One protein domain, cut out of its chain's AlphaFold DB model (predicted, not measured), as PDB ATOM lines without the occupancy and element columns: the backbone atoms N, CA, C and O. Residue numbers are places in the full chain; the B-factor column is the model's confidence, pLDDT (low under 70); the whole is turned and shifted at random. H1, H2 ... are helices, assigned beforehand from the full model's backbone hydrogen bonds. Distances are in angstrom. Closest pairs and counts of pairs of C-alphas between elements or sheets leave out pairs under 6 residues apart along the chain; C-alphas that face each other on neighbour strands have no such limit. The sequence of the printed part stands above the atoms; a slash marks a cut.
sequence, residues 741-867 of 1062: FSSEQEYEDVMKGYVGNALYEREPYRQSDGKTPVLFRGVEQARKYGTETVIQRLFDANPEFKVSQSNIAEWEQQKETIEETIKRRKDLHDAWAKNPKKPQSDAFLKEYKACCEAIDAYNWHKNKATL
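What this domain is: This is residues 741 to 867 of the 1062 residues of an uncharacterized protein of Listeria booriae (UniProt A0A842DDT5). A long arm, H6 with H5 folded back beside it and H4 packed on its residues 858 to 865, joins a head of short helices H1, H2 and H3 and a long loop, residues 752 to 776. The printed part has 127 residues with six named helices, H1 to H6 in order, and no named strand: all helix. It is loose, radius of gyration of the C-alphas 19.6 A, spanning 62 by 32 by 23 A.

Where its parts are: H6, residues 842 to 865, measures 34.5 A and ends with C-alpha 865 at (150.817, 109.679, 138.303). H5, residues 818 to 834, measures 24.3 A; H4, residues 805 to 815, 15.5 A. H3 is residues 788 to 797, H2 777 to 784, H1 744 to 751, from C-alpha 744 at (153.035, 109.760, 117.953).

How they stand to each other: H5 and H6 touch as a helical hairpin, closest C-alphas Arg 825 and Cys 851, 5.9 A. H4 touches H6, closest C-alphas Trp 811 and His 861, 5.3 A. H2 and H3 are close but not clearly touching; H1 touches no helix. In the six helices every O i to N i+4 pair is within hydrogen-bond range.

The domain as a whole: The printed part has no cut. H1 to H2 is a long link. No printed residue is under 70.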
ATOM      1  N   PHE A 741     145.266 106.746 118.585       84.12
ATOM      2  CA  PHE A 741     146.070 107.865 118.115       84.12
ATOM      3  C   PHE A 741     146.533 107.627 116.681       84.12
ATOM      4  O   PHE A 741     147.052 106.568 116.350       84.12
ATOM      5  N   SER A 742     146.384 108.642 115.840       81.81
ATOM      6  CA  SER A 742     146.747 108.580 114.419       81.81
ATOM      7  C   SER A 742     148.262 108.704 114.198       81.81
ATOM      8  O   SER A 742     148.765 108.348 113.136       81.81
ATOM      9  N   SER A 743     148.995 109.263 115.168       86.50
ATOM     10  CA  SER A 743     150.449 109.460 115.127       86.50
ATOM     11  C   SER A 743     151.026 109.627 116.537       86.50
ATOM     12  O   SER A 743     150.298 109.935 117.483       86.50
ATOM     13  N   GLU A 744     152.347 109.476 116.682       86.69
ATOM     14  CA  GLU A 744     153.035 109.760 117.953       86.69
ATOM     15  C   GLU A 744     152.881 111.230 118.360       86.69
ATOM     16  O   GLU A 744     152.644 111.522 119.529       86.69
ATOM     17  N   GLN A 745     152.913 112.153 117.394       88.00
ATOM     18  CA  GLN A 745     152.697 113.578 117.652       88.00
ATOM     19  C   GLN A 745     151.324 113.840 118.284       88.00
ATOM     20  O   GLN A 745     151.213 114.631 119.218       88.00
ATOM     21  N   GLU A 746     150.280 113.149 117.812       88.88
ATOM     22  CA  GLU A 746     148.948 113.273 118.402       88.88
ATOM     23  C   GLU A 746     148.913 112.741 119.839       88.88
ATOM     24  O   GLU A 746     148.306 113.369 120.706       88.88
ATOM     25  N   TYR A 747     149.584 111.617 120.114       89.94
ATOM     26  CA  TYR A 747     149.719 111.104 121.479       89.94
ATOM     27  C   TYR A 747     150.362 112.143 122.403       89.94
ATOM     28  O   TYR A 747     149.822 112.450 123.469       89.94
ATOM     29  N   GLU A 748     151.478 112.735 121.980       89.69
ATOM     30  CA  GLU A 748     152.186 113.745 122.765       89.69
ATOM     31  C   GLU A 748     151.327 114.980 123.035       89.69
ATOM     32  O   GLU A 748     151.280 115.469 124.165       89.69
ATOM     33  N   ASP A 749     150.614 115.474 122.024       89.81
ATOM     34  CA  ASP A 749     149.766 116.658 122.156       89.81
ATOM     35  C   ASP A 749     148.603 116.424 123.126       89.81
ATOM     36  O   ASP A 749     148.299 117.288 123.955       89.81
ATOM     37  N   VAL A 750     148.010 115.227 123.105       91.12
ATOM     38  CA  VAL A 750     146.984 114.826 124.076       91.12
ATOM     39  C   VAL A 750     147.573 114.729 125.484       91.12
ATOM     40  O   VAL A 750     146.977 115.239 126.439       91.12
ATOM     41  N   MET A 751     148.752 114.116 125.634       92.50
ATOM     42  CA  MET A 751     149.394 113.913 126.936       92.50
ATOM     43  C   MET A 751     149.865 115.217 127.589       92.50
ATOM     44  O   MET A 751     149.702 115.365 128.802       92.50
ATOM     45  N   LYS A 752     150.328 116.214 126.819       91.69
ATOM     46  CA  LYS A 752     150.631 117.584 127.308       91.69
ATOM     47  C   LYS A 752     149.429 118.267 127.983       91.69
ATOM     48  O   LYS A 752     149.584 119.178 128.806       91.69
ATOM     49  N   GLY A 753     148.214 117.818 127.671       91.50
ATOM     50  CA  GLY A 753     146.994 118.241 128.354       91.50
ATOM     51  C   GLY A 753     146.900 117.769 129.813       91.50
ATOM     52  O   GLY A 753     146.251 118.426 130.624       91.50
ATOM     53  N   TYR A 754     147.569 116.668 130.169       93.69
ATOM     54  CA  TYR A 754     147.445 115.998 131.470       93.69
ATOM     55  C   TYR A 754     148.725 116.030 132.310       93.69
ATOM     56  O   TYR A 754     148.652 116.021 133.542       93.69
ATOM     57  N   VAL A 755     149.893 116.067 131.669       93.19
ATOM     58  CA  VAL A 755     151.196 115.973 132.337       93.19
ATOM     59  C   VAL A 755     152.051 117.202 132.049       93.19
ATOM     60  O   VAL A 755     151.890 117.860 131.021       93.19
ATOM     61  N   GLY A 756     152.949 117.534 132.975       85.69
ATOM     62  CA  GLY A 756     153.928 118.604 132.794       85.69
ATOM     63  C   GLY A 756     154.876 118.352 131.615       85.69
ATOM     64  O   GLY A 756     155.048 117.220 131.160       85.69
ATOM     65  N   ASN A 757     155.506 119.424 131.128       80.44
ATOM     66  CA  ASN A 757     156.375 119.394 129.948       80.44
ATOM     67  C   ASN A 757     157.458 118.302 130.040       80.44
ATOM     68  O   ASN A 757     158.065 118.124 131.096       80.44
ATOM     69  N   ALA A 758     157.690 117.603 128.924       82.75
ATOM     70  CA  ALA A 758     158.664 116.517 128.759       82.75
ATOM     71  C   ALA A 758     158.479 115.286 129.677       82.75
ATOM     72  O   ALA A 758     159.263 114.344 129.605       82.75
ATOM     73  N   LEU A 759     157.438 115.228 130.524       86.94
ATOM     74  CA  LEU A 759     157.181 114.035 131.344       86.94
ATOM     75  C   LEU A 759     156.674 112.855 130.514       86.94
ATOM     76  O   LEU A 759     157.003 111.722 130.837       86.94
ATOM     77  N   TYR A 760     155.911 113.115 129.451       86.50
ATOM     78  CA  TYR A 760     155.322 112.088 128.582       86.50
ATOM     79  C   TYR A 760     156.358 111.288 127.767       86.50
ATOM     80  O   TYR A 760     156.001 110.296 127.143       86.50
ATOM     81  N   GLU A 761     157.627 111.707 127.756       85.94
ATOM     82  CA  GLU A 761     158.716 111.065 126.999       85.94
ATOM     83  C   GLU A 761     159.396 109.920 127.766       85.94
ATOM     84  O   GLU A 761     160.248 109.230 127.214       85.94
ATOM     85  N   ARG A 762     159.024 109.692 129.030       85.44
ATOM     86  CA  ARG A 762     159.636 108.687 129.911       85.44
ATOM     87  C   ARG A 762     158.600 107.820 130.620       85.44
ATOM     88  O   ARG A 762     157.398 108.086 130.555       85.44
ATOM     89  N   GLU A 763     159.067 106.804 131.344       83.88
ATOM     90  CA  GLU A 763     158.228 106.059 132.286       83.88
ATOM     91  C   GLU A 763     157.569 107.023 133.301       83.88
ATOM     92  O   GLU A 763     158.207 107.983 133.748       83.88
ATOM     93  N   PRO A 764     156.283 106.827 133.650       88.50
ATOM     94  CA  PRO A 764     155.419 105.689 133.307       88.50
ATOM     95  C   PRO A 764     154.634 105.826 131.981       88.50
ATOM     96  O   PRO A 764     153.744 105.016 131.729       88.50
ATOM     97  N   TYR A 765     154.890 106.852 131.160       90.69
ATOM     98  CA  TYR A 765     154.083 107.166 129.967       90.69
ATOM     99  C   TYR A 765     154.599 106.537 128.668       90.69
ATOM    100  O   TYR A 765     153.833 106.378 127.720       90.69
ATOM    101  N   ARG A 766     155.865 106.123 128.631       88.75
ATOM    102  CA  ARG A 766     156.408 105.214 127.612       88.75
ATOM    103  C   ARG A 766     156.827 103.899 128.259       88.75
ATOM    104  O   ARG A 766     157.063 103.860 129.466       88.75
ATOM    105  N   GLN A 767     156.858 102.826 127.473       84.69
ATOM    106  CA  GLN A 767     157.393 101.537 127.910       84.69
ATOM    107  C   GLN A 767     158.909 101.632 128.147       84.69
ATOM    108  O   GLN A 767     159.547 102.630 127.810       84.69
ATOM    109  N   SER A 768     159.500 100.573 128.701       81.19
ATOM    110  CA  SER A 768     160.932 100.519 129.026       81.19
ATOM    111  C   SER A 768     161.859 100.607 127.804       81.19
ATOM    112  O   SER A 768     163.051 100.858 127.954       81.19
ATOM    113  N   ASP A 769     161.322 100.451 126.589       80.44
ATOM    114  CA  ASP A 769     162.029 100.726 125.331       80.44
ATOM    115  C   ASP A 769     162.226 102.232 125.053       80.44
ATOM    116  O   ASP A 769     162.908 102.601 124.095       80.44
ATOM    117  N   GLY A 770     161.610 103.102 125.862       75.50
ATOM    118  CA  GLY A 770     161.631 104.557 125.729       75.50
ATOM    119  C   GLY A 770     160.899 105.095 124.498       75.50
ATOM    120  O   GLY A 770     160.910 106.302 124.267       75.50
ATOM    121  N   LYS A 771     160.265 104.231 123.698       80.38
ATOM    122  CA  LYS A 771     159.675 104.581 122.400       80.38
ATOM    123  C   LYS A 771     158.187 104.308 122.370       80.38
ATOM    124  O   LYS A 771     157.439 105.160 121.910       80.38
ATOM    125  N   THR A 772     157.730 103.179 122.889       85.19
ATOM    126  CA  THR A 772     156.336 102.766 122.734       85.19
ATOM    127  C   THR A 772     155.434 103.519 123.727       85.19
ATOM    128  O   THR A 772     155.656 103.422 124.938       85.19
ATOM    129  N   PRO A 773     154.415 104.274 123.266       88.12
ATOM    130  CA  PRO A 773     153.452 104.947 124.138       88.12
ATOM    131  C   PRO A 773     152.664 103.978 125.028       88.12
ATOM    132  O   PRO A 773     152.231 102.913 124.588       88.12
ATOM    133  N   VAL A 774     152.417 104.379 126.276       88.31
ATOM    134  CA  VAL A 774     151.532 103.663 127.203       88.31
ATOM    135  C   VAL A 774     150.129 104.254 127.125       88.31
ATOM    136  O   VAL A 774     149.929 105.470 127.230       88.31
ATOM    137  N   LEU A 775     149.143 103.372 126.978       85.25
ATOM    138  CA  LEU A 775     147.734 103.727 126.985       85.25
ATOM    139  C   LEU A 775     147.176 103.750 128.414       85.25
ATOM    140  O   LEU A 775     147.239 102.767 129.157       85.25
ATOM    141  N   PHE A 776     146.602 104.891 128.797       88.25
ATOM    142  CA  PHE A 776     145.908 105.048 130.070       88.25
ATOM    143  C   PHE A 776     144.400 105.048 129.851       88.25
ATOM    144  O   PHE A 776     143.855 105.954 129.219       88.25
ATOM    145  N   ARG A 777     143.705 104.111 130.509       83.44
ATOM    146  CA  ARG A 777     142.243 103.957 130.425       83.44
ATOM    147  C   ARG A 777     141.478 105.269 130.616       83.44
ATOM    148  O   ARG A 777     140.489 105.507 129.935       83.44
ATOM    149  N   GLY A 778     141.905 106.121 131.551       87.88
ATOM    150  CA  GLY A 778     141.237 107.404 131.794       87.88
ATOM    151  C   GLY A 778     141.277 108.343 130.588       87.88
ATOM    152  O   GLY A 778     140.271 108.984 130.287       87.88
ATOM    153  N   VAL A 779     142.405 108.377 129.876       91.25
ATOM    154  CA  VAL A 779     142.597 109.189 128.666       91.25
ATOM    155  C   VAL A 779     141.809 108.593 127.500       91.25
ATOM    156  O   VAL A 779     141.066 109.316 126.840       91.25
ATOM    157  N   GLU A 780     141.874 107.272 127.310       88.69
ATOM    158  CA  GLU A 780     141.089 106.554 126.294       88.69
ATOM    159  C   GLU A 780     139.587 106.824 126.439       88.69
ATOM    160  O   GLU A 780     138.918 107.194 125.478       88.69
ATOM    161  N   GLN A 781     139.048 106.669 127.654       90.00
ATOM    162  CA  GLN A 781     137.627 106.873 127.940       90.00
ATOM    163  C   GLN A 781     137.233 108.335 127.719       90.00
ATOM    164  O   GLN A 781     136.205 108.618 127.096       90.00
ATOM    165  N   ALA A 782     138.065 109.275 128.179       92.12
ATOM    166  CA  ALA A 782     137.804 110.694 127.995       92.12
ATOM    167  C   ALA A 782     137.771 111.093 126.513       92.12
ATOM    168  O   ALA A 782     136.916 111.891 126.121       92.12
ATOM    169  N   ARG A 783     138.655 110.512 125.700       89.75
ATOM    170  CA  ARG A 783     138.736 110.728 124.254       89.75
ATOM    171  C   ARG A 783     137.581 110.062 123.510       89.75
ATOM    172  O   ARG A 783     136.835 110.741 122.808       89.75
ATOM    173  N   LYS A 784     137.359 108.762 123.743       90.00
ATOM    174  CA  LYS A 784     136.282 107.961 123.131       90.00
ATOM    175  C   LYS A 784     134.906 108.596 123.340       90.00
ATOM    176  O   LYS A 784     134.112 108.664 122.409       90.00
ATOM    177  N   TYR A 785     134.631 109.104 124.542       91.88
ATOM    178  CA  TYR A 785     133.311 109.625 124.919       91.88
ATOM    179  C   TYR A 785     133.224 111.164 124.982       91.88
ATOM    180  O   TYR A 785     132.202 111.718 125.399       91.88
ATOM    181  N   GLY A 786     134.273 111.875 124.550       89.88
ATOM    182  CA  GLY A 786     134.239 113.323 124.312       89.88
ATOM    183  C   GLY A 786     134.316 114.221 125.553       89.88
ATOM    184  O   GLY A 786     133.871 115.367 125.499       89.88
ATOM    185  N   THR A 787     134.857 113.745 126.679       94.62
ATOM    186  CA  THR A 787     135.134 114.595 127.858       94.62
ATOM    187  C   THR A 787     136.543 115.185 127.872       94.62
ATOM    188  O   THR A 787     136.790 116.106 128.647       94.62
ATOM    189  N   GLU A 788     137.447 114.681 127.029       93.62
ATOM    190  CA  GLU A 788     138.847 115.116 126.904       93.62
ATOM    191  C   GLU A 788     138.986 116.645 126.868       93.62
ATOM    192  O   GLU A 788     139.618 117.227 127.747       93.62
ATOM    193  N   THR A 789     138.305 117.319 125.935       91.81
ATOM    194  CA  THR A 789     138.419 118.779 125.766       91.81
ATOM    195  C   THR A 789     137.952 119.569 126.991       91.81
ATOM    196  O   THR A 789     138.384 120.697 127.224       91.81
ATOM    197  N   VAL A 790     137.028 119.030 127.791       95.19
ATOM    198  CA  VAL A 790     136.605 119.689 129.036       95.19
ATOM    199  C   VAL A 790     137.697 119.564 130.094       95.19
ATOM    200  O   VAL A 790     138.006 120.551 130.757       95.19
ATOM    201  N   ILE A 791     138.282 118.375 130.238       95.56
ATOM    202  CA  ILE A 791     139.318 118.110 131.241       95.56
ATOM    203  C   ILE A 791     140.605 118.874 130.901       95.56
ATOM    204  O   ILE A 791     141.177 119.504 131.783       95.56
ATOM    205  N   GLN A 792     141.006 118.909 129.629       93.81
ATOM    206  CA  GLN A 792     142.160 119.695 129.180       93.81
ATOM    207  C   GLN A 792     141.964 121.187 129.472       93.81
ATOM    208  O   GLN A 792     142.796 121.781 130.144       93.81
ATOM    209  N   ARG A 793     140.810 121.776 129.115       93.25
ATOM    210  CA  ARG A 793     140.507 123.183 129.450       93.25
ATOM    211  C   ARG A 793     140.561 123.470 130.951       93.25
ATOM    212  O   ARG A 793     141.013 124.541 131.348       93.25
ATOM    213  N   LEU A 794     140.098 122.531 131.778       95.50
ATOM    214  CA  LEU A 794     140.174 122.648 133.233       95.50
ATOM    215  C   LEU A 794     141.628 122.715 133.714       95.50
ATOM    216  O   LEU A 794     141.942 123.538 134.572       95.50
ATOM    217  N   PHE A 795     142.495 121.861 133.170       95.06
ATOM    218  CA  PHE A 795     143.904 121.777 133.561       95.06
ATOM    219  C   PHE A 795     144.751 122.885 132.935       95.06
ATOM    220  O   PHE A 795     145.733 123.306 133.529       95.06
ATOM    221  N   ASP A 796     144.364 123.416 131.780       92.88
ATOM    222  CA  ASP A 796     145.017 124.586 131.192       92.88
ATOM    223  C   ASP A 796     144.693 125.859 131.982       92.88
ATOM    224  O   ASP A 796     145.556 126.716 132.161       92.88
ATOM    225  N   ALA A 797     143.472 125.966 132.516       93.81
ATOM    226  CA  ALA A 797     143.095 127.047 133.425       93.81
ATOM    227  C   ALA A 797     143.717 126.907 134.830       93.81
ATOM    228  O   ALA A 797     143.800 127.901 135.548       93.81
ATOM    229  N   ASN A 798     144.129 125.695 135.221       95.50
ATOM    230  CA  ASN A 798     144.696 125.372 136.536       95.50
ATOM    231  C   ASN A 798     145.867 124.375 136.372       95.50
ATOM    232  O   ASN A 798     145.695 123.168 136.604       95.50
ATOM    233  N   PRO A 799     147.048 124.839 135.912       93.50
ATOM    234  CA  PRO A 799     148.179 123.970 135.573       93.50
ATOM    235  C   PRO A 799     148.676 123.083 136.721       93.50
ATOM    236  O   PRO A 799     149.262 122.033 136.469       93.50
ATOM    237  N   GLU A 800     148.419 123.456 137.975       92.94
ATOM    238  CA  GLU A 800     148.754 122.672 139.167       92.94
ATOM    239  C   GLU A 800     148.031 121.313 139.238       92.94
ATOM    240  O   GLU A 800     148.492 120.393 139.919       92.94
ATOM    241  N   PHE A 801     146.920 121.156 138.511       94.94
ATOM    242  CA  PHE A 801     146.185 119.893 138.426       94.94
ATOM    243  C   PHE A 801     146.851 118.869 137.503       94.94
ATOM    244  O   PHE A 801     146.515 117.680 137.575       94.94
ATOM    245  N   LYS A 802     147.791 119.301 136.649       95.06
ATOM    246  CA  LYS A 802     148.592 118.397 135.817       95.06
ATOM    247  C   LYS A 802     149.546 117.583 136.691       95.06
ATOM    248  O   LYS A 802     149.902 117.969 137.808       95.06
ATOM    249  N   VAL A 803     149.968 116.426 136.188       94.44
ATOM    250  CA  VAL A 803     150.996 115.627 136.865       94.44
ATOM    251  C   VAL A 803     152.331 116.361 136.792       94.44
ATOM    252  O   VAL A 803     152.773 116.745 135.711       94.44
ATOM    253  N   SER A 804     152.977 116.545 137.942       92.31
ATOM    254  CA  SER A 804     154.306 117.155 138.042       92.31
ATOM    255  C   SER A 804     155.384 116.113 138.336       92.31
ATOM    256  O   SER A 804     155.082 115.006 138.785       92.31
ATOM    257  N   GLN A 805     156.656 116.490 138.168       90.25
ATOM    258  CA  GLN A 805     157.770 115.606 138.510       90.25
ATOM    259  C   GLN A 805     157.812 115.249 139.998       90.25
ATOM    260  O   GLN A 805     158.144 114.122 140.350       90.25
ATOM    261  N   SER A 806     157.431 116.193 140.863       89.50
ATOM    262  CA  SER A 806     157.355 115.947 142.306       89.50
ATOM    263  C   SER A 806     156.380 114.818 142.642       89.50
ATOM    264  O   SER A 806     156.701 113.963 143.455       89.50
ATOM    265  N   ASN A 807     155.244 114.736 141.938       90.44
ATOM    266  CA  ASN A 807     154.247 113.699 142.199       90.44
ATOM    267  C   ASN A 807     154.749 112.294 141.839       90.44
ATOM    268  O   ASN A 807     154.375 111.335 142.508       90.44
ATOM    269  N   ILE A 808     155.582 112.175 140.799       89.94
ATOM    270  CA  ILE A 808     156.199 110.902 140.398       89.94
ATOM    271  C   ILE A 808     157.268 110.499 141.421       89.94
ATOM    272  O   ILE A 808     157.233 109.378 141.915       89.94
ATOM    273  N   ALA A 809     158.142 111.431 141.811       90.38
ATOM    274  CA  ALA A 809     159.190 111.170 142.798       90.38
ATOM    275  C   ALA A 809     158.622 110.762 144.173       90.38
ATOM    276  O   ALA A 809     159.103 109.814 144.788       90.38
ATOM    277  N   GLU A 810     157.560 111.432 144.638       91.12
ATOM    278  CA  GLU A 810     156.859 111.072 145.880       91.12
ATOM    279  C   GLU A 810     156.255 109.665 145.806       91.12
ATOM    280  O   GLU A 810     156.335 108.900 146.770       91.12
ATOM    281  N   TRP A 811     155.665 109.306 144.661       92.44
ATOM    282  CA  TRP A 811     155.110 107.974 144.449       92.44
ATOM    283  C   TRP A 811     156.198 106.893 144.473       92.44
ATOM    284  O   TRP A 811     156.017 105.878 145.150       92.44
ATOM    285  N   GLU A 812     157.320 107.109 143.783       89.62
ATOM    286  CA  GLU A 812     158.463 106.187 143.754       89.62
ATOM    287  C   GLU A 812     159.061 105.984 145.148       89.62
ATOM    288  O   GLU A 812     159.213 104.845 145.586       89.62
ATOM    289  N   GLN A 813     159.286 107.067 145.897       91.12
ATOM    290  CA  GLN A 813     159.803 106.997 147.265       91.12
ATOM    291  C   GLN A 813     158.859 106.224 148.203       91.12
ATOM    292  O   GLN A 813     159.287 105.400 149.011       91.12
ATOM    293  N   GLN A 814     157.550 106.473 148.120       90.81
ATOM    294  CA  GLN A 814     156.565 105.789 148.965       90.81
ATOM    295  C   GLN A 814     156.390 104.312 148.583       90.81
ATOM    296  O   GLN A 814     156.026 103.498 149.436       90.81
ATOM    297  N   LYS A 815     156.657 103.946 147.323       89.56
ATOM    298  CA  LYS A 815     156.557 102.568 146.821       89.56
ATOM    299  C   LYS A 815     157.495 101.610 147.559       89.56
ATOM    300  O   LYS A 815     157.127 100.454 147.732       89.56
ATOM    301  N   GLU A 816     158.643 102.081 148.048       88.38
ATOM    302  CA  GLU A 816     159.614 101.262 148.789       88.38
ATOM    303  C   GLU A 816     159.105 100.805 150.167       88.38
ATOM    304  O   GLU A 816     159.474  99.738 150.644       88.38
ATOM    305  N   THR A 817     158.227 101.583 150.814       90.25
ATOM    306  CA  THR A 817     157.809 101.358 152.218       90.25
ATOM    307  C   THR A 817     156.327 100.999 152.378       90.25
ATOM    308  O   THR A 817     155.853 100.672 153.476       90.25
ATOM    309  N   ILE A 818     155.548 101.055 151.293       91.25
ATOM    310  CA  ILE A 818     154.093 100.896 151.356       91.25
ATOM    311  C   ILE A 818     153.658  99.483 151.763       91.25
ATOM    312  O   ILE A 818     152.679  99.342 152.498       91.25
ATOM    313  N   GLU A 819     154.371  98.439 151.335       88.00
ATOM    314  CA  GLU A 819     154.020  97.050 151.659       88.00
ATOM    315  C   GLU A 819     154.114  96.787 153.165       88.00
ATOM    316  O   GLU A 819     153.172  96.269 153.776       88.00
ATOM    317  N   GLU A 820     155.202  97.247 153.786       90.19
ATOM    318  CA  GLU A 820     155.395  97.191 155.235       90.19
ATOM    319  C   GLU A 820     154.317  97.991 155.972       90.19
ATOM    320  O   GLU A 820     153.736  97.512 156.950       90.19
ATOM    321  N   THR A 821     153.970  99.176 155.464       92.31
ATOM    322  CA  THR A 821     152.930 100.036 156.047       92.31
ATOM    323  C   THR A 821     151.542  99.383 155.990       92.31
ATOM    324  O   THR A 821     150.790  99.412 156.972       92.31
ATOM    325  N   ILE A 822     151.185  98.756 154.863       89.62
ATOM    326  CA  ILE A 822     149.918  98.027 154.695       89.62
ATOM    327  C   ILE A 822     149.861  96.838 155.655       89.62
ATOM    328  O   ILE A 822     148.845  96.654 156.339       89.62
ATOM    329  N   LYS A 823     150.949  96.063 155.743       90.06
ATOM    330  CA  LYS A 823     151.067  94.929 156.664       90.06
ATOM    331  C   LYS A 823     150.918  95.386 158.113       90.06
ATOM    332  O   LYS A 823     150.072  94.864 158.836       90.06
ATOM    333  N   ARG A 824     151.622  96.449 158.506       93.12
ATOM    334  CA  ARG A 824     151.538  97.013 159.856       93.12
ATOM    335  C   ARG A 824     150.123  97.474 160.206       93.12
ATOM    336  O   ARG A 824     149.628  97.179 161.295       93.12
ATOM    337  N   ARG A 825     149.427  98.147 159.282       93.38
ATOM    338  CA  ARG A 825     148.025  98.551 159.485       93.38
ATOM    339  C   ARG A 825     147.096  97.347 159.652       93.38
ATOM    340  O   ARG A 825     146.161  97.430 160.452       93.38
ATOM    341  N   LYS A 826     147.327  96.252 158.915       89.75
ATOM    342  CA  LYS A 826     146.580  94.985 159.047       89.75
ATOM    343  C   LYS A 826     146.786  94.386 160.440       89.75
ATOM    344  O   LYS A 826     145.801  94.174 161.142       89.75
ATOM    345  N   ASP A 827     148.032  94.264 160.890       90.88
ATOM    346  CA  ASP A 827     148.368  93.714 162.211       90.88
ATOM    347  C   ASP A 827     147.724  94.510 163.358       90.88
ATOM    348  O   ASP A 827     147.134  93.937 164.281       90.88
ATOM    349  N   LEU A 828     147.780  95.847 163.286       91.94
ATOM    350  CA  LEU A 828     147.124  96.724 164.260       91.94
ATOM    351  C   LEU A 828     145.598  96.545 164.234       91.94
ATOM    352  O   LEU A 828     144.962  96.461 165.289       91.94
ATOM    353  N   HIS A 829     144.996  96.458 163.043       90.88
ATOM    354  CA  HIS A 829     143.558  96.228 162.909       90.88
ATOM    355  C   HIS A 829     143.143  94.878 163.505       90.88
ATOM    356  O   HIS A 829     142.165  94.818 164.249       90.88
ATOM    357  N   ASP A 830     143.905  93.819 163.246       87.12
ATOM    358  CA  ASP A 830     143.636  92.471 163.742       87.12
ATOM    359  C   ASP A 830     143.796  92.385 165.262       87.12
ATOM    360  O   ASP A 830     142.971  91.774 165.953       87.12
ATOM    361  N   ALA A 831     144.806  93.060 165.819       87.69
ATOM    362  CA  ALA A 831     144.976  93.197 167.261       87.69
ATOM    363  C   ALA A 831     143.758  93.875 167.914       87.69
ATOM    364  O   ALA A 831     143.254  93.404 168.942       87.69
ATOM    365  N   TRP A 832     143.231  94.937 167.297       89.12
ATOM    366  CA  TRP A 832     142.002  95.588 167.750       89.12
ATOM    367  C   TRP A 832     140.768  94.690 167.581       89.12
ATOM    368  O   TRP A 832     139.982  94.548 168.522       89.12
ATOM    369  N   ALA A 833     140.606  94.045 166.424       85.31
ATOM    370  CA  ALA A 833     139.459  93.203 166.091       85.31
ATOM    371  C   ALA A 833     139.349  91.979 167.012       85.31
ATOM    372  O   ALA A 833     138.240  91.544 167.339       85.31
ATOM    373  N   LYS A 834     140.484  91.459 167.507       84.12
ATOM    374  CA  LYS A 834     140.511  90.405 168.530       84.12
ATOM    375  C   LYS A 834     139.801  90.834 169.818       84.12
ATOM    376  O   LYS A 834     139.103  90.000 170.388       84.12
ATOM    377  N   ASN A 835     139.934  92.099 170.248       80.81
ATOM    378  CA  ASN A 835     139.327  92.636 171.477       80.81
ATOM    379  C   ASN A 835     138.861  94.113 171.353       80.81
ATOM    380  O   ASN A 835     139.413  94.998 172.017       80.81
ATOM    381  N   PRO A 836     137.769  94.415 170.620       78.44
ATOM    382  CA  PRO A 836     137.368  95.801 170.307       78.44
ATOM    383  C   PRO A 836     136.932  96.632 171.529       78.44
ATOM    384  O   PRO A 836     136.940  97.872 171.523       78.44
ATOM    385  N   LYS A 837     136.509  95.939 172.596       78.38
ATOM    386  CA  LYS A 837     136.078  96.541 173.865       78.38
ATOM    387  C   LYS A 837     137.249  96.987 174.740       78.38
ATOM    388  O   LYS A 837     137.039  97.845 175.592       78.38
ATOM    389  N   LYS A 838     138.455  96.446 174.529       80.56
ATOM    390  CA  LYS A 838     139.641  96.835 175.296       80.56
ATOM    391  C   LYS A 838     139.985  98.304 174.987       80.56
ATOM    392  O   LYS A 838     139.943  98.691 173.810       80.56
ATOM    393  N   PRO A 839     140.269  99.142 176.002       77.88
ATOM    394  CA  PRO A 839     140.805 100.477 175.766       77.88
ATOM    395  C   PRO A 839     142.147 100.355 175.038       77.88
ATOM    396  O   PRO A 839     142.968  99.505 175.377       77.88
ATOM    397  N   GLN A 840     142.320 101.163 173.998       84.31
ATOM    398  CA  GLN A 840     143.555 101.236 173.222       84.31
ATOM    399  C   GLN A 840     144.359 102.436 173.718       84.31
ATOM    400  O   GLN A 840     143.756 103.432 174.119       84.31
ATOM    401  N   SER A 841     145.688 102.341 173.711       87.12
ATOM    402  CA  SER A 841     146.546 103.466 174.085       87.12
ATOM    403  C   SER A 841     146.529 104.549 173.005       87.12
ATOM    404  O   SER A 841     146.351 104.259 171.820       87.12
ATOM    405  N   ASP A 842     146.777 105.801 173.391       87.12
ATOM    406  CA  ASP A 842     146.907 106.896 172.424       87.12
ATOM    407  C   ASP A 842     148.047 106.650 171.429       87.12
ATOM    408  O   ASP A 842     147.928 107.026 170.268       87.12
ATOM    409  N   ALA A 843     149.123 105.974 171.852       90.38
ATOM    410  CA  ALA A 843     150.219 105.566 170.974       90.38
ATOM    411  C   ALA A 843     149.741 104.613 169.866       90.38
ATOM    412  O   ALA A 843     149.992 104.878 168.695       90.38
ATOM    413  N   PHE A 844     148.967 103.579 170.217       91.81
ATOM    414  CA  PHE A 844     148.366 102.659 169.244       91.81
ATOM    415  C   PHE A 844     147.460 103.401 168.252       91.81
ATOM    416  O   PHE A 844     147.512 103.175 167.046       91.81
ATOM    417  N   LEU A 845     146.618 104.308 168.759       90.69
ATOM    418  CA  LEU A 845     145.685 105.069 167.929       90.69
ATOM    419  C   LEU A 845     146.410 106.052 166.996       90.69
ATOM    420  O   LEU A 845     145.989 106.211 165.850       90.69
ATOM    421  N   LYS A 846     147.492 106.687 167.467       92.50
ATOM    422  CA  LYS A 846     148.362 107.556 166.658       92.50
ATOM    423  C   LYS A 846     149.085 106.769 165.571       92.50
ATOM    424  O   LYS A 846     149.067 107.199 164.425       92.50
ATOM    425  N   GLU A 847     149.660 105.621 165.915       94.62
ATOM    426  CA  GLU A 847     150.357 104.749 164.967       94.62
ATOM    427  C   GLU A 847     149.405 104.248 163.873       94.62
ATOM    428  O   GLU A 847     149.669 104.435 162.689       94.62
ATOM    429  N   TYR A 848     148.240 103.715 164.257       94.25
ATOM    430  CA  TYR A 848     147.223 103.278 163.298       94.25
ATOM    431  C   TYR A 848     146.796 104.415 162.363       94.25
ATOM    432  O   TYR A 848     146.660 104.217 161.155       94.25
ATOM    433  N   LYS A 849     146.582 105.617 162.917       93.12
ATOM    434  CA  LYS A 849     146.221 106.801 162.135       93.12
ATOM    435  C   LYS A 849     147.325 107.165 161.135       93.12
ATOM    436  O   LYS A 849     146.997 107.380 159.973       93.12
ATOM    437  N   ALA A 850     148.588 107.169 161.558       93.75
ATOM    438  CA  ALA A 850     149.727 107.466 160.695       93.75
ATOM    439  C   ALA A 850     149.847 106.461 159.537       93.75
ATOM    440  O   ALA A 850     150.002 106.873 158.391       93.75
ATOM    441  N   CYS A 851     149.675 105.158 159.799       94.62
ATOM    442  CA  CYS A 851     149.657 104.156 158.731       94.62
ATOM    443  C   CYS A 851     148.520 104.407 157.727       94.62
ATOM    444  O   CYS A 851     148.723 104.277 156.523       94.62
ATOM    445  N   CYS A 852     147.318 104.765 158.195       93.56
ATOM    446  CA  CYS A 852     146.213 105.093 157.293       93.56
ATOM    447  C   CYS A 852     146.501 106.345 156.451       93.56
ATOM    448  O   CYS A 852     146.235 106.331 155.256       93.56
ATOM    449  N   GLU A 853     147.052 107.403 157.053       92.94
ATOM    450  CA  GLU A 853     147.406 108.641 156.345       92.94
ATOM    451  C   GLU A 853     148.491 108.401 155.282       92.94
ATOM    452  O   GLU A 853     148.352 108.887 154.161       92.94
ATOM    453  N   ALA A 854     149.508 107.586 155.584       93.62
ATOM    454  CA  ALA A 854     150.548 107.204 154.628       93.62
ATOM    455  C   ALA A 854     149.991 106.397 153.439       93.62
ATOM    456  O   ALA A 854     150.330 106.666 152.288       93.62
ATOM    457  N   ILE A 855     149.087 105.443 153.700       93.56
ATOM    458  CA  ILE A 855     148.426 104.657 152.645       93.56
ATOM    459  C   ILE A 855     147.553 105.551 151.754       93.56
ATOM    460  O   ILE A 855     147.558 105.394 150.532       93.56
ATOM    461  N   ASP A 856     146.799 106.481 152.344       92.94
ATOM    462  CA  ASP A 856     145.933 107.391 151.589       92.94
ATOM    463  C   ASP A 856     146.754 108.361 150.721       92.94
ATOM    464  O   ASP A 856     146.382 108.600 149.570       92.94
ATOM    465  N   ALA A 857     147.894 108.854 151.225       92.56
ATOM    466  CA  ALA A 857     148.838 109.660 150.450       92.56
ATOM    467  C   ALA A 857     149.396 108.875 149.252       92.56
ATOM    468  O   ALA A 857     149.239 109.316 148.113       92.56
ATOM    469  N   TYR A 858     149.932 107.671 149.481       94.38
ATOM    470  CA  TYR A 858     150.439 106.806 148.410       94.38
ATOM    471  C   TYR A 858     149.396 106.522 147.330       94.38
ATOM    472  O   TYR A 858     149.676 106.648 146.137       94.38
ATOM    473  N   ASN A 859     148.169 106.179 147.734       93.19
ATOM    474  CA  ASN A 859     147.090 105.923 146.785       93.19
ATOM    475  C   ASN A 859     146.786 107.157 145.928       93.19
ATOM    476  O   ASN A 859     146.538 107.009 144.732       93.19
ATOM    477  N   TRP A 860     146.820 108.364 146.503       94.25
ATOM    478  CA  TRP A 860     146.637 109.595 145.738       94.25
ATOM    479  C   TRP A 860     147.772 109.834 144.739       94.25
ATOM    480  O   TRP A 860     147.483 110.028 143.558       94.25
ATOM    481  N   HIS A 861     149.037 109.772 145.168       94.06
ATOM    482  CA  HIS A 861     150.181 110.013 144.277       94.06
ATOM    483  C   HIS A 861     150.233 108.993 143.137       94.06
ATOM    484  O   HIS A 861     150.356 109.385 141.977       94.06
ATOM    485  N   LYS A 862     150.001 107.707 143.439       93.25
ATOM    486  CA  LYS A 862     149.842 106.659 142.427       93.25
ATOM    487  C   LYS A 862     148.713 106.994 141.452       93.25
ATOM    488  O   LYS A 862     148.929 107.007 140.245       93.25
ATOM    489  N   ASN A 863     147.513 107.291 141.960       93.56
ATOM    490  CA  ASN A 863     146.350 107.584 141.119       93.56
ATOM    491  C   ASN A 863     146.552 108.830 140.247       93.56
ATOM    492  O   ASN A 863     146.034 108.870 139.128       93.56
ATOM    493  N   LYS A 864     147.276 109.840 140.742       93.81
ATOM    494  CA  LYS A 864     147.622 111.043 139.981       93.81
ATOM    495  C   LYS A 864     148.649 110.717 138.894       93.81
ATOM    496  O   LYS A 864     148.380 111.003 137.733       93.81
ATOM    497  N   ALA A 865     149.753 110.052 139.240       92.38
ATOM    498  CA  ALA A 865     150.817 109.679 138.303       92.38
ATOM    499  C   ALA A 865     150.328 108.756 137.174       92.38
ATOM    500  O   ALA A 865     150.712 108.932 136.025       92.38
ATOM    501  N   THR A 866     149.426 107.816 137.470       92.38
ATOM    502  CA  THR A 866     148.862 106.895 136.468       92.38
ATOM    503  C   THR A 866     147.532 107.378 135.877       92.38
ATOM    504  O   THR A 866     146.759 106.568 135.361       92.38
ATOM    505  N   LEU A 867     147.208 108.671 136.011       94.56
ATOM    506  CA  LEU A 867     146.024 109.328 135.431       94.56
ATOM    507  C   LEU A 867     144.667 108.670 135.768       94.56
ATOM    508  O   LEU A 867     143.679 108.828 135.047       94.56
TER     509      LEU A 867